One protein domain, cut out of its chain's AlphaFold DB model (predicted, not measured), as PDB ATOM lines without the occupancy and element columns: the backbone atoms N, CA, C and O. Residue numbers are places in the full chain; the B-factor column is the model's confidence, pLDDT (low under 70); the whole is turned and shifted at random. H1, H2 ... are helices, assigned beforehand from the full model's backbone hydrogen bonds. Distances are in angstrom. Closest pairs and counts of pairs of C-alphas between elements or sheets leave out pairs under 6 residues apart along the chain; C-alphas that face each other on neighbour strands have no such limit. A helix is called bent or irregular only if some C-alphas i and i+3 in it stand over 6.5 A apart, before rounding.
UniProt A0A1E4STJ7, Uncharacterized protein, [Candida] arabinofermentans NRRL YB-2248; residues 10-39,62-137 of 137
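What this domain is: This is residues 10 to 39 and 62 to 137 of the 137 residues of an uncharacterized protein of [Candida] arabinofermentans NRRL YB-2248 (UniProt A0A1E4STJ7). Little regular structure is present: a compact body of loops holds two short helices, H1 and H2, well separated at its surface, and residues 121 to 137, with H3, stick out as an arm. The printed part has 106 residues, with three named helices in the order H1, H2, H3 and no named strand; the class is all helix, with 27 residues in named elements. The whole is compact, radius of gyration of the C-alphas 14.8 A, yet elongated, spanning 50 by 28 by 27 A.

Where its parts are: Residues 10 to 39 hold no named element, from C-alpha 10 at (218.015, 256.996, 247.482). H1 is residues 70 to 77, irregular, with C-alphas 74 and 77 7.1 A apart. H2 is residues 102 to 106. H3, residues 122 to 135, is 19.9 A long and ends at C-alpha 135 (199.982, 230.534, 246.306).

How they stand to each other: H1, H2 and H3 are apart from one another. Residues 18 to 19 pair with 67 to 68, antiparallel. O i to N i+4 pairs are within hydrogen-bond range throughout H2, 2 of 4 in H1 and 9 of 10 in H3.

The domain as a whole: Without residues 121 to 137 the body spans 33 by 27 by 24 A. Residues 40 to 61 are cut out, leaving C-alphas 39 and 62 10.9 A apart. Both links are long. The pLDDT is under 70 at residues 38 to 39, 62 to 63, 89 to 94 and 136 to 137.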
ATOM      1  N   GLN A  10     216.582 257.131 247.728       89.12
ATOM      2  CA  GLN A  10     218.015 256.996 247.482       89.12
ATOM      3  C   GLN A  10     218.836 257.485 248.684       89.12
ATOM      4  O   GLN A  10     218.396 258.325 249.465       89.12
ATOM      5  N   CYS A  11     220.034 256.927 248.855       91.25
ATOM      6  CA  CYS A  11     220.872 257.214 250.014       91.25
ATOM      7  C   CYS A  11     221.532 258.602 249.973       91.25
ATOM      8  O   CYS A  11     221.662 259.208 251.031       91.25
ATOM      9  N   HIS A  12     222.025 259.052 248.811       92.06
ATOM     10  CA  HIS A  12     222.707 260.346 248.598       92.06
ATOM     11  C   HIS A  12     223.893 260.672 249.531       92.06
ATOM     12  O   HIS A  12     224.391 261.791 249.559       92.06
ATOM     13  N   LYS A  13     224.402 259.696 250.291       94.19
ATOM     14  CA  LYS A  13     225.623 259.865 251.094       94.19
ATOM     15  C   LYS A  13     226.857 259.967 250.200       94.19
ATOM     16  O   LYS A  13     226.844 259.469 249.073       94.19
ATOM     17  N   GLN A  14     227.941 260.526 250.741       93.38
ATOM     18  CA  GLN A  14     229.232 260.597 250.057       93.38
ATOM     19  C   GLN A  14     229.657 259.200 249.558       93.38
ATOM     20  O   GLN A  14     229.668 258.249 250.348       93.38
ATOM     21  N   PRO A  15     229.954 259.043 248.256       93.00
ATOM     22  CA  PRO A  15     230.370 257.763 247.706       93.00
ATOM     23  C   PRO A  15     231.749 257.382 248.250       93.00
ATOM     24  O   PRO A  15     232.642 258.223 248.354       93.00
ATOM     25  N   GLY A  16     231.907 256.108 248.599       91.75
ATOM     26  CA  GLY A  16     233.169 255.537 249.051       91.75
ATOM     27  C   GLY A  16     233.964 254.940 247.893       91.75
ATOM     28  O   GLY A  16     233.757 255.250 246.717       91.75
ATOM     29  N   THR A  17     234.866 254.018 248.216       90.38
ATOM     30  CA  THR A  17     235.708 253.340 247.213       90.38
ATOM     31  C   THR A  17     235.023 252.136 246.572       90.38
ATOM     32  O   THR A  17     235.445 251.660 245.516       90.38
ATOM     33  N   THR A  18     233.943 251.636 247.170       90.31
ATOM     34  CA  THR A  18     233.299 250.398 246.721       90.31
ATOM     35  C   THR A  18     232.493 250.586 245.436       90.31
ATOM     36  O   THR A  18     231.712 251.526 245.286       90.31
ATOM     37  N   ILE A  19     232.699 249.674 244.484       88.88
ATOM     38  CA  ILE A  19     232.008 249.676 243.190       88.88
ATOM     39  C   ILE A  19     230.631 249.037 243.348       88.88
ATOM     40  O   ILE A  19     230.505 247.941 243.901       88.88
ATOM     41  N   GLY A  20     229.607 249.702 242.819       88.19
ATOM     42  CA  GLY A  20     228.266 249.151 242.735       88.19
ATOM     43  C   GLY A  20     228.154 248.071 241.667       88.19
ATOM     44  O   GLY A  20     228.603 248.244 240.535       88.19
ATOM     45  N   ARG A  21     227.530 246.947 242.028       88.00
ATOM     46  CA  ARG A  21     227.280 245.829 241.114       88.00
ATOM     47  C   ARG A  21     225.825 245.800 240.671       88.00
ATOM     48  O   ARG A  21     224.922 246.213 241.403       88.00
ATOM     49  N   LEU A  22     225.600 245.268 239.480       86.50
ATOM     50  CA  LEU A  22     224.287 244.968 238.928       86.50
ATOM     51  C   LEU A  22     224.143 243.452 238.793       86.50
ATOM     52  O   LEU A  22     225.120 242.731 238.636       86.50
ATOM     53  N   CYS A  23     222.920 242.941 238.909       88.19
ATOM     54  CA  CYS A  23     222.640 241.543 238.578       88.19
ATOM     55  C   CYS A  23     222.415 241.397 237.070       88.19
ATOM     56  O   CYS A  23     222.059 242.372 236.416       88.19
ATOM     57  N   SER A  24     222.487 240.175 236.545       84.62
ATOM     58  CA  SER A  24     222.225 239.866 235.127       84.62
ATOM     59  C   SER A  24     220.920 240.444 234.554       84.62
ATOM     60  O   SER A  24     220.852 240.784 233.381       84.62
ATOM     61  N   LYS A  25     219.871 240.613 235.373       83.88
ATOM     62  CA  LYS A  25     218.591 241.224 234.942       83.88
ATOM     63  C   LYS A  25     218.639 242.748 234.809       83.88
ATOM     64  O   LYS A  25     217.763 243.352 234.188       83.88
ATOM     65  N   CYS A  26     219.583 243.369 235.497       84.62
ATOM     66  CA  CYS A  26     219.754 244.812 235.573       84.62
ATOM     67  C   CYS A  26     221.035 245.265 234.873       84.62
ATOM     68  O   CYS A  26     221.360 246.442 234.969       84.62
ATOM     69  N   ASP A  27     221.756 244.351 234.227       84.81
ATOM     70  CA  ASP A  27     223.030 244.647 233.596       84.81
ATOM     71  C   ASP A  27     222.860 245.661 232.457       84.81
ATOM     72  O   ASP A  27     221.815 245.706 231.799       84.81
ATOM     73  N   GLY A  28     223.858 246.524 232.289       81.44
ATOM     74  CA  GLY A  28     223.836 247.604 231.303       81.44
ATOM     75  C   GLY A  28     222.802 248.707 231.558       81.44
ATOM     76  O   GLY A  28     222.546 249.496 230.656       81.44
ATOM     77  N   LYS A  29     222.182 248.798 232.742       86.31
ATOM     78  CA  LYS A  29     221.231 249.880 233.066       86.31
ATOM     79  C   LYS A  29     221.870 250.989 233.887       86.31
ATOM     80  O   LYS A  29     222.537 250.728 234.887       86.31
ATOM     81  N   CYS A  30     221.563 252.231 233.522       88.44
ATOM     82  CA  CYS A  30     221.913 253.399 234.323       88.44
ATOM     83  C   CYS A  30     221.105 253.428 235.639       88.44
ATOM     84  O   CYS A  30     219.878 253.326 235.584       88.44
ATOM     85  N   PRO A  31     221.728 253.629 236.816       86.56
ATOM     86  CA  PRO A  31     221.000 253.681 238.083       86.56
ATOM     87  C   PRO A  31     220.137 254.925 238.281       86.56
ATOM     88  O   PRO A  31     219.315 254.932 239.188       86.56
ATOM     89  N   THR A  32     220.311 255.967 237.469       87.06
ATOM     90  CA  THR A  32     219.562 257.222 237.619       87.06
ATOM     91  C   THR A  32     218.350 257.277 236.694       87.06
ATOM     92  O   THR A  32     217.257 257.625 237.124       87.06
ATOM     93  N   CYS A  33     218.518 256.940 235.415       85.81
ATOM     94  CA  CYS A  33     217.448 257.037 234.415       85.81
ATOM     95  C   CYS A  33     216.964 255.686 233.879       85.81
ATOM     96  O   CYS A  33     216.071 255.663 233.038       85.81
ATOM     97  N   GLU A  34     217.568 254.573 234.307       85.06
ATOM     98  CA  GLU A  34     217.277 253.205 233.839       85.06
ATOM     99  C   GLU A  34     217.427 252.964 232.337       85.06
ATOM    100  O   GLU A  34     217.093 251.879 231.853       85.06
ATOM    101  N   SER A  35     217.976 253.929 231.597       82.25
ATOM    102  CA  SER A  35     218.311 253.742 230.194       82.25
ATOM    103  C   SER A  35     219.361 252.646 230.065       82.25
ATOM    104  O   SER A  35     220.330 252.613 230.835       82.25
ATOM    105  N   PHE A  36     219.193 251.784 229.066       84.31
ATOM    106  CA  PHE A  36     220.247 250.862 228.675       84.31
ATOM    107  C   PHE A  36     221.422 251.651 228.098       84.31
ATOM    108  O   PHE A  36     221.243 252.546 227.274       84.31
ATOM    109  N   ILE A  37     222.612 251.342 228.592       75.81
ATOM    110  CA  ILE A  37     223.874 251.938 228.189       75.81
ATOM    111  C   ILE A  37     224.520 250.962 227.225       75.81
ATOM    112  O   ILE A  37     224.724 249.796 227.562       75.81
ATOM    113  N   THR A  38     224.885 251.445 226.047       65.19
ATOM    114  CA  THR A  38     225.795 250.719 225.167       65.19
ATOM    115  C   THR A  38     227.198 250.880 225.739       65.19
ATOM    116  O   THR A  38     227.919 251.811 225.391       65.19
ATOM    117  N   THR A  39     227.576 250.038 226.702       54.03
ATOM    118  CA  THR A  39     228.969 249.996 227.155       54.03
ATOM    119  C   THR A  39     229.835 249.482 226.003       54.03
ATOM    120  O   THR A  39     229.425 248.540 225.322       54.03
ATOM    121  N   LYS A  62     233.324 259.506 229.248       54.28
ATOM    122  CA  LYS A  62     233.688 259.146 230.625       54.28
ATOM    123  C   LYS A  62     232.524 258.359 231.221       54.28
ATOM    124  O   LYS A  62     231.645 258.938 231.851       54.28
ATOM    125  N   SER A  63     232.507 257.049 231.025       64.31
ATOM    126  CA  SER A  63     231.522 256.186 231.656       64.31
ATOM    127  C   SER A  63     231.884 256.107 233.140       64.31
ATOM    128  O   SER A  63     232.822 255.411 233.535       64.31
ATOM    129  N   HIS A  64     231.214 256.909 233.970       82.00
ATOM    130  CA  HIS A  64     231.522 256.976 235.394       82.00
ATOM    131  C   HIS A  64     230.999 255.707 236.076       82.00
ATOM    132  O   HIS A  64     229.813 255.374 235.986       82.00
ATOM    133  N   ALA A  65     231.893 254.960 236.726       86.81
ATOM    134  CA  ALA A  65     231.506 253.775 237.477       86.81
ATOM    135  C   ALA A  65     230.714 254.185 238.722       86.81
ATOM    136  O   ALA A  65     231.065 255.132 239.428       86.81
ATOM    137  N   VAL A  66     229.666 253.430 239.020       89.56
ATOM    138  CA  VAL A  66     228.807 253.669 240.174       89.56
ATOM    139  C   VAL A  66     229.566 253.332 241.449       89.56
ATOM    140  O   VAL A  66     230.117 252.235 241.587       89.56
ATOM    141  N   ARG A  67     229.572 254.263 242.403       91.69
ATOM    142  CA  ARG A  67     230.218 254.091 243.708       91.69
ATOM    143  C   ARG A  67     229.187 254.147 244.824       91.69
ATOM    144  O   ARG A  67     228.271 254.967 244.811       91.69
ATOM    145  N   ILE A  68     229.340 253.247 245.786       93.31
ATOM    146  CA  ILE A  68     228.462 253.129 246.950       93.31
ATOM    147  C   ILE A  68     229.170 253.753 248.161       93.31
ATOM    148  O   ILE A  68     230.391 253.664 248.274       93.31
ATOM    149  N   CYS A  69     228.425 254.391 249.071       95.19
ATOM    150  CA  CYS A  69     228.982 254.873 250.339       95.19
ATOM    151  C   CYS A  69     229.418 253.716 251.251       95.19
ATOM    152  O   CYS A  69     228.872 252.610 251.178       95.19
ATOM    153  N   ASP A  70     230.359 253.977 252.153       94.19
ATOM    154  CA  ASP A  70     230.935 252.936 253.011       94.19
ATOM    155  C   ASP A  70     229.897 252.303 253.955       94.19
ATOM    156  O   ASP A  70     229.890 251.085 254.131       94.19
ATOM    157  N   ASP A  71     228.920 253.077 254.445       94.75
ATOM    158  CA  ASP A  71     227.792 252.555 255.235       94.75
ATOM    159  C   ASP A  71     226.963 251.532 254.447       94.75
ATOM    160  O   ASP A  71     226.590 250.464 254.943       94.75
ATOM    161  N   CYS A  72     226.651 251.855 253.187       92.06
ATOM    162  CA  CYS A  72     225.884 250.961 252.332       92.06
ATOM    163  C   CYS A  72     226.711 249.723 251.975       92.06
ATOM    164  O   CYS A  72     226.170 248.613 251.975       92.06
ATOM    165  N   ALA A  73     228.008 249.883 251.726       91.50
ATOM    166  CA  ALA A  73     228.900 248.764 251.475       91.50
ATOM    167  C   ALA A  73     228.960 247.805 252.674       91.50
ATOM    168  O   ALA A  73     228.756 246.601 252.497       91.50
ATOM    169  N   PHE A  74     229.135 248.343 253.884       92.31
ATOM    170  CA  PHE A  74     229.187 247.584 255.132       92.31
ATOM    171  C   PHE A  74     227.860 246.887 255.452       92.31
ATOM    172  O   PHE A  74     227.849 245.739 255.888       92.31
ATOM    173  N   SER A  75     226.724 247.511 255.121       89.38
ATOM    174  CA  SER A  75     225.387 246.902 255.257       89.38
ATOM    175  C   SER A  75     225.121 245.702 254.321       89.38
ATOM    176  O   SER A  75     223.990 245.217 254.204       89.38
ATOM    177  N   GLY A  76     226.147 245.213 253.618       86.94
ATOM    178  CA  GLY A  76     226.072 244.052 252.734       86.94
ATOM    179  C   GLY A  76     225.404 244.357 251.397       86.94
ATOM    180  O   GLY A  76     224.820 243.462 250.782       86.94
ATOM    181  N   ARG A  77     225.440 245.620 250.949       88.38
ATOM    182  CA  ARG A  77     224.960 246.012 249.613       88.38
ATOM    183  C   ARG A  77     226.033 245.923 248.532       88.38
ATOM    184  O   ARG A  77     225.686 245.943 247.361       88.38
ATOM    185  N   SER A  78     227.300 245.742 248.901       87.06
ATOM    186  CA  SER A  78     228.410 245.501 247.964       87.06
ATOM    187  C   SER A  78     228.229 244.227 247.119       87.06
ATOM    188  O   SER A  78     228.662 244.168 245.972       87.06
ATOM    189  N   THR A  79     227.546 243.216 247.664       86.00
ATOM    190  CA  THR A  79     227.246 241.931 247.002       86.00
ATOM    191  C   THR A  79     225.822 241.861 246.441       86.00
ATOM    192  O   THR A  79     225.347 240.802 246.023       86.00
ATOM    193  N   LYS A  80     225.102 242.986 246.433       89.00
ATOM    194  CA  LYS A  80     223.725 243.079 245.943       89.00
ATOM    195  C   LYS A  80     223.645 244.065 244.789       89.00
ATOM    196  O   LYS A  80     224.481 244.944 244.625       89.00
ATOM    197  N   CYS A  81     222.611 243.899 243.980       89.44
ATOM    198  CA  CYS A  81     222.337 244.779 242.861       89.44
ATOM    199  C   CYS A  81     221.881 246.151 243.372       89.44
ATOM    200  O   CYS A  81     220.903 246.220 244.120       89.44
ATOM    201  N   VAL A  82     222.529 247.229 242.923       88.12
ATOM    202  CA  VAL A  82     222.184 248.606 243.331       88.12
ATOM    203  C   VAL A  82     220.761 249.021 242.940       88.12
ATOM    204  O   VAL A  82     220.142 249.803 243.652       88.12
ATOM    205  N   LEU A  83     220.216 248.447 241.861       86.69
ATOM    206  CA  LEU A  83     218.873 248.753 241.356       86.69
ATOM    207  C   LEU A  83     217.766 247.934 242.026       86.69
ATOM    208  O   LEU A  83     216.715 248.454 242.388       86.69
ATOM    209  N   CYS A  84     217.960 246.621 242.158       85.19
ATOM    210  CA  CYS A  84     216.883 245.727 242.584       85.19
ATOM    211  C   CYS A  84     217.103 245.092 243.957       85.19
ATOM    212  O   CYS A  84     216.214 244.374 244.416       85.19
ATOM    213  N   ASN A  85     218.242 245.332 244.609       87.00
ATOM    214  CA  ASN A  85     218.624 244.770 245.909       87.00
ATOM    215  C   ASN A  85     218.619 243.224 245.968       87.00
ATOM    216  O   ASN A  85     218.630 242.625 247.043       87.00
ATOM    217  N   ASN A  86     218.600 242.554 244.811       86.25
ATOM    218  CA  ASN A  86     218.782 241.108 244.729       86.25
ATOM    219  C   ASN A  86     220.267 240.773 244.885       86.25
ATOM    220  O   ASN A  86     221.122 241.565 244.489       86.25
ATOM    221  N   LYS A  87     220.574 239.589 245.422       86.00
ATOM    222  CA  LYS A  87     221.954 239.101 245.490       86.00
ATOM    223  C   LYS A  87     222.536 239.004 244.080       86.00
ATOM    224  O   LYS A  87     221.883 238.483 243.177       86.00
ATOM    225  N   VAL A  88     223.743 239.526 243.909       81.81
ATOM    226  CA  VAL A  88     224.583 239.219 242.754       81.81
ATOM    227  C   VAL A  88     225.282 237.912 243.108       81.81
ATOM    228  O   VAL A  88     225.849 237.819 244.197       81.81
ATOM    229  N   SER A  89     225.147 236.879 242.273       65.31
ATOM    230  CA  SER A  89     225.679 235.542 242.572       65.31
ATOM    231  C   SER A  89     227.156 235.636 242.968       65.31
ATOM    232  O   SER A  89     227.939 236.306 242.293       65.31
ATOM    233  N   GLY A  90     227.509 235.016 244.099       55.16
ATOM    234  CA  GLY A  90     228.839 235.101 244.716       55.16
ATOM    235  C   GLY A  90     229.945 234.416 243.911       55.16
ATOM    236  O   GLY A  90     231.117 234.578 244.222       55.16
ATOM    237  N   ASP A  91     229.570 233.710 242.851       55.56
ATOM    238  CA  ASP A  91     230.421 232.821 242.061       55.56
ATOM    239  C   ASP A  91     231.296 233.588 241.046       55.56
ATOM    240  O   ASP A  91     231.917 232.989 240.178       55.56
ATOM    241  N   GLY A  92     231.323 234.927 241.106       52.81
ATOM    242  CA  GLY A  92     232.125 235.783 240.221       52.81
ATOM    243  C   GLY A  92     231.575 235.955 238.798       52.81
ATOM    244  O   GLY A  92     231.981 236.883 238.107       52.81
ATOM    245  N   SER A  93     230.601 235.140 238.389       53.38
ATOM    246  CA  SER A  93     230.173 235.004 236.985       53.38
ATOM    247  C   SER A  93     228.864 235.721 236.612       53.38
ATOM    248  O   SER A  93     228.354 235.515 235.517       53.38
ATOM    249  N   GLY A  94     228.257 236.507 237.513       55.94
ATOM    250  CA  GLY A  94     226.832 236.871 237.380       55.94
ATOM    251  C   GLY A  94     226.446 238.340 237.538       55.94
ATOM    252  O   GLY A  94     225.246 238.635 237.587       55.94
ATOM    253  N   GLY A  95     227.405 239.260 237.661       70.62
ATOM    254  CA  GLY A  95     227.073 240.672 237.838       70.62
ATOM    255  C   GLY A  95     228.030 241.635 237.171       70.62
ATOM    256  O   GLY A  95     229.205 241.684 237.534       70.62
ATOM    257  N   GLY A  96     227.489 242.422 236.244       78.12
ATOM    258  CA  GLY A  96     228.175 243.548 235.639       78.12
ATOM    259  C   GLY A  96     228.415 244.689 236.627       78.12
ATOM    260  O   GLY A  96     227.797 244.794 237.697       78.12
ATOM    261  N   ILE A  97     229.354 245.552 236.262       83.38
ATOM    262  CA  ILE A  97     229.634 246.791 236.986       83.38
ATOM    263  C   ILE A  97     228.529 247.800 236.657       83.38
ATOM    264  O   ILE A  97     228.125 247.937 235.507       83.38
ATOM    265  N   GLY A  98     228.041 248.517 237.670       86.75
ATOM    266  CA  GLY A  98     227.131 249.637 237.455       86.75
ATOM    267  C   GLY A  98     227.860 250.827 236.842       86.75
ATOM    268  O   GLY A  98     228.902 251.243 237.349       86.75
ATOM    269  N   VAL A  99     227.294 251.398 235.784       87.62
ATOM    270  CA  VAL A  99     227.845 252.559 235.076       87.62
ATOM    271  C   VAL A  99     226.733 253.588 234.878       87.62
ATOM    272  O   VAL A  99     225.572 253.218 234.692       87.62
ATOM    273  N   TYR A 100     227.066 254.874 234.956       87.88
ATOM    274  CA  TYR A 100     226.148 255.952 234.589       87.88
ATOM    275  C   TYR A 100     226.161 256.172 233.077       87.88
ATOM    276  O   TYR A 100     227.209 256.104 232.441       87.88
ATOM    277  N   CYS A 101     224.995 256.452 232.491       87.12
ATOM    278  CA  CYS A 101     224.930 256.801 231.077       87.12
ATOM    279  C   CYS A 101     225.505 258.198 230.832       87.12
ATOM    280  O   CYS A 101     225.455 259.063 231.711       87.12
ATOM    281  N   ASP A 102     225.958 258.445 229.608       82.94
ATOM    282  CA  ASP A 102     226.573 259.718 229.228       82.94
ATOM    283  C   ASP A 102     225.636 260.910 229.457       82.94
ATOM    284  O   ASP A 102     226.062 261.951 229.942       82.94
ATOM    285  N   GLY A 103     224.330 260.741 229.226       84.12
ATOM    286  CA  GLY A 103     223.337 261.779 229.521       84.12
ATOM    287  C   GLY A 103     223.132 262.049 231.018       84.12
ATOM    288  O   GLY A 103     222.672 263.124 231.390       84.12
ATOM    289  N   CYS A 104     223.443 261.102 231.906       87.69
ATOM    290  CA  CYS A 104     223.459 261.365 233.349       87.69
ATOM    291  C   CYS A 104     224.743 262.069 233.769       87.69
ATOM    292  O   CYS A 104     224.658 262.995 234.567       87.69
ATOM    293  N   VAL A 105     225.882 261.678 233.193       85.44
ATOM    294  CA  VAL A 105     227.186 262.297 233.469       85.44
ATOM    295  C   VAL A 105     227.236 263.745 232.969       85.44
ATOM    296  O   VAL A 105     227.711 264.629 233.671       85.44
ATOM    297  N   LEU A 106     226.690 264.022 231.781       86.06
ATOM    298  CA  LEU A 106     226.610 265.380 231.224       86.06
ATOM    299  C   LEU A 106     225.709 266.313 232.038       86.06
ATOM    300  O   LEU A 106     225.948 267.515 232.075       86.06
ATOM    301  N   LEU A 107     224.677 265.762 232.678       87.38
ATOM    302  CA  LEU A 107     223.792 266.499 233.583       87.38
ATOM    303  C   LEU A 107     224.301 266.498 235.031       87.38
ATOM    304  O   LEU A 107     223.565 266.906 235.921       87.38
ATOM    305  N   GLU A 108     225.512 265.987 235.268       89.88
ATOM    306  CA  GLU A 108     226.161 265.882 236.580       89.88
ATOM    307  C   GLU A 108     225.369 265.083 237.632       89.88
ATOM    308  O   GLU A 108     225.663 265.134 238.826       89.88
ATOM    309  N   ARG A 109     224.406 264.263 237.193       86.62
ATOM    310  CA  ARG A 109     223.599 263.390 238.066       86.62
ATOM    311  C   ARG A 109     224.394 262.211 238.631       86.62
ATOM    312  O   ARG A 109     223.944 261.504 239.527       86.62
ATOM    313  N   ASP A 110     225.581 261.954 238.093       88.00
ATOM    314  CA  ASP A 110     226.547 261.003 238.643       88.00
ATOM    315  C   ASP A 110     227.230 261.520 239.925       88.00
ATOM    316  O   ASP A 110     227.892 260.744 240.618       88.00
ATOM    317  N   ARG A 111     227.050 262.807 240.268       88.50
ATOM    318  CA  ARG A 111     227.646 263.461 241.445       88.50
ATOM    319  C   ARG A 111     226.705 263.597 242.642       88.50
ATOM    320  O   ARG A 111     227.159 263.994 243.711       88.50
ATOM    321  N   ASP A 112     225.444 263.192 242.504       89.31
ATOM    322  CA  ASP A 112     224.417 263.257 243.560       89.31
ATOM    323  C   ASP A 112     224.706 262.343 244.772       89.31
ATOM    324  O   ASP A 112     223.991 262.366 245.776       89.31
ATOM    325  N   GLY A 113     225.745 261.506 244.684       91.00
ATOM    326  CA  GLY A 113     226.221 260.635 245.752       91.00
ATOM    327  C   GLY A 113     225.804 259.173 245.586       91.00
ATOM    328  O   GLY A 113     225.641 258.657 244.481       91.00
ATOM    329  N   CYS A 114     225.680 258.460 246.705       91.88
ATOM    330  CA  CYS A 114     225.380 257.033 246.716       91.88
ATOM    331  C   CYS A 114     223.961 256.742 246.189       91.88
ATOM    332  O   CYS A 114     222.968 256.973 246.883       91.88
ATOM    333  N   CYS A 115     223.870 256.123 245.008       88.81
ATOM    334  CA  CYS A 115     222.612 255.829 244.302       88.81
ATOM    335  C   CYS A 115     221.826 254.617 244.844       88.81
ATOM    336  O   CYS A 115     220.889 254.128 244.213       88.81
ATOM    337  N   VAL A 116     222.236 254.061 245.984       90.25
ATOM    338  CA  VAL A 116     221.587 252.895 246.588       90.25
ATOM    339  C   VAL A 116     220.194 253.253 247.093       90.25
ATOM    340  O   VAL A 116     220.035 254.184 247.880       90.25
ATOM    341  N   ILE A 117     219.212 252.429 246.729       89.25
ATOM    342  CA  ILE A 117     217.847 252.511 247.252       89.25
ATOM    343  C   ILE A 117     217.788 251.860 248.641       89.25
ATOM    344  O   ILE A 117     218.165 250.696 248.825       89.25
ATOM    345  N   LEU A 118     217.317 252.612 249.637       87.94
ATOM    346  CA  LEU A 118     217.272 252.164 251.029       87.94
ATOM    347  C   LEU A 118     216.040 251.312 251.338       87.94
ATOM    348  O   LEU A 118     216.141 250.330 252.076       87.94
ATOM    349  N   ASN A 119     214.892 251.687 250.780       87.31
ATOM    350  CA  ASN A 119     213.596 251.106 251.095       87.31
ATOM    351  C   ASN A 119     213.090 250.143 250.004       87.31
ATOM    352  O   ASN A 119     213.696 249.937 248.954       87.31
ATOM    353  N   VAL A 120     211.959 249.497 250.283       86.19
ATOM    354  CA  VAL A 120     211.260 248.630 249.328       86.19
ATOM    355  C   VAL A 120     209.995 249.353 248.876       86.19
ATOM    356  O   VAL A 120     209.118 249.594 249.704       86.19
ATOM    357  N   GLY A 121     209.901 249.689 247.585       86.00
ATOM    358  CA  GLY A 121     208.738 250.385 247.016       86.00
ATOM    359  C   GLY A 121     207.433 249.582 247.076       86.00
ATOM    360  O   GLY A 121     207.472 248.345 247.116       86.00
ATOM    361  N   GLY A 122     206.297 250.294 247.038       86.12
ATOM    362  CA  GLY A 122     204.933 249.744 247.112       86.12
ATOM    363  C   GLY A 122     204.706 248.588 246.141       86.12
ATOM    364  O   GLY A 122     204.495 247.465 246.582       86.12
ATOM    365  N   ASN A 123     204.984 248.796 244.851       86.31
ATOM    366  CA  ASN A 123     204.778 247.786 243.803       86.31
ATOM    367  C   ASN A 123     205.445 246.427 244.097       86.31
ATOM    368  O   ASN A 123     204.958 245.379 243.679       86.31
ATOM    369  N   ARG A 124     206.587 246.404 244.806       83.50
ATOM    370  CA  ARG A 124     207.237 245.139 245.194       83.50
ATOM    371  C   ARG A 124     206.578 244.507 246.423       83.50
ATOM    372  O   ARG A 124     206.573 243.277 246.512       83.50
ATOM    373  N   LYS A 125     206.078 245.314 247.363       86.56
ATOM    374  CA  LYS A 125     205.274 244.835 248.495       86.56
ATOM    375  C   LYS A 125     203.962 244.239 247.983       86.56
ATOM    376  O   LYS A 125     203.666 243.101 248.334       86.56
ATOM    377  N   ASP A 126     203.291 244.926 247.065       88.25
ATOM    378  CA  ASP A 126     202.036 244.483 246.452       88.25
ATOM    379  C   ASP A 126     202.249 243.196 245.650       88.25
ATOM    380  O   ASP A 126     201.643 242.174 245.945       88.25
ATOM    381  N   ALA A 127     203.265 243.141 244.780       86.69
ATOM    382  CA  ALA A 127     203.610 241.909 244.059       86.69
ATOM    383  C   ALA A 127     204.036 240.739 244.973       86.69
ATOM    384  O   ALA A 127     204.075 239.577 244.551       86.69
ATOM    385  N   ARG A 128     204.446 241.007 246.220       86.44
ATOM    386  CA  ARG A 128     204.676 239.954 247.219       86.44
ATOM    387  C   ARG A 128     203.361 239.518 247.856       86.44
ATOM    388  O   ARG A 128     203.208 238.316 248.061       86.44
ATOM    389  N   TRP A 129     202.469 240.456 248.158       87.06
ATOM    390  CA  TRP A 129     201.128 240.197 248.673       87.06
ATOM    391  C   TRP A 129     200.299 239.377 247.681       87.06
ATOM    392  O   TRP A 129     199.851 238.286 248.023       87.06
ATOM    393  N   ASP A 130     200.235 239.800 246.421       88.56
ATOM    394  CA  ASP A 130     199.496 239.098 245.367       88.56
ATOM    395  C   ASP A 130     200.000 237.668 245.176       88.56
ATOM    396  O   ASP A 130     199.219 236.723 245.081       88.56
ATOM    397  N   ARG A 131     201.325 237.463 245.207       85.19
ATOM    398  CA  ARG A 131     201.901 236.112 245.134       85.19
ATOM    399  C   ARG A 131     201.512 235.231 246.316       85.19
ATOM    400  O   ARG A 131     201.329 234.034 246.106       85.19
ATOM    401  N   LYS A 132     201.399 235.775 247.531       83.88
ATOM    402  CA  LYS A 132     200.895 235.010 248.683       83.88
ATOM    403  C   LYS A 132     199.437 234.614 248.478       83.88
ATOM    404  O   LYS A 132     199.105 233.448 248.650       83.88
ATOM    405  N   ASN A 133     198.609 235.545 248.007       79.31
ATOM    406  CA  ASN A 133     197.189 235.288 247.755       79.31
ATOM    407  C   ASN A 133     196.981 234.203 246.688       79.31
ATOM    408  O   ASN A 133     196.118 233.349 246.849       79.31
ATOM    409  N   ILE A 134     197.808 234.188 245.635       78.25
ATOM    410  CA  ILE A 134     197.751 233.167 244.575       78.25
ATOM    411  C   ILE A 134     198.268 231.805 245.064       78.25
ATOM    412  O   ILE A 134     197.728 230.768 244.695       78.25
ATOM    413  N   THR A 135     199.335 231.787 245.868       77.56
ATOM    414  CA  THR A 135     199.982 230.534 246.306       77.56
ATOM    415  C   THR A 135     199.428 229.965 247.616       77.56
ATOM    416  O   THR A 135     199.858 228.887 248.023       77.56
ATOM    417  N   GLY A 136     198.483 230.659 248.266       65.25
ATOM    418  CA  GLY A 136     197.828 230.224 249.505       65.25
ATOM    419  C   GLY A 136     198.779 230.016 250.692       65.25
ATOM    420  O   GLY A 136     198.424 229.304 251.629       65.25
ATOM    421  N   ARG A 137     199.992 230.585 250.641       57.22
ATOM    422  CA  ARG A 137     201.048 230.478 251.664       57.22
ATOM    423  C   ARG A 137     201.462 231.839 252.210       57.22
ATOM    424  O   ARG A 137     201.628 232.788 251.410       57.22
TER     425      ARG A 137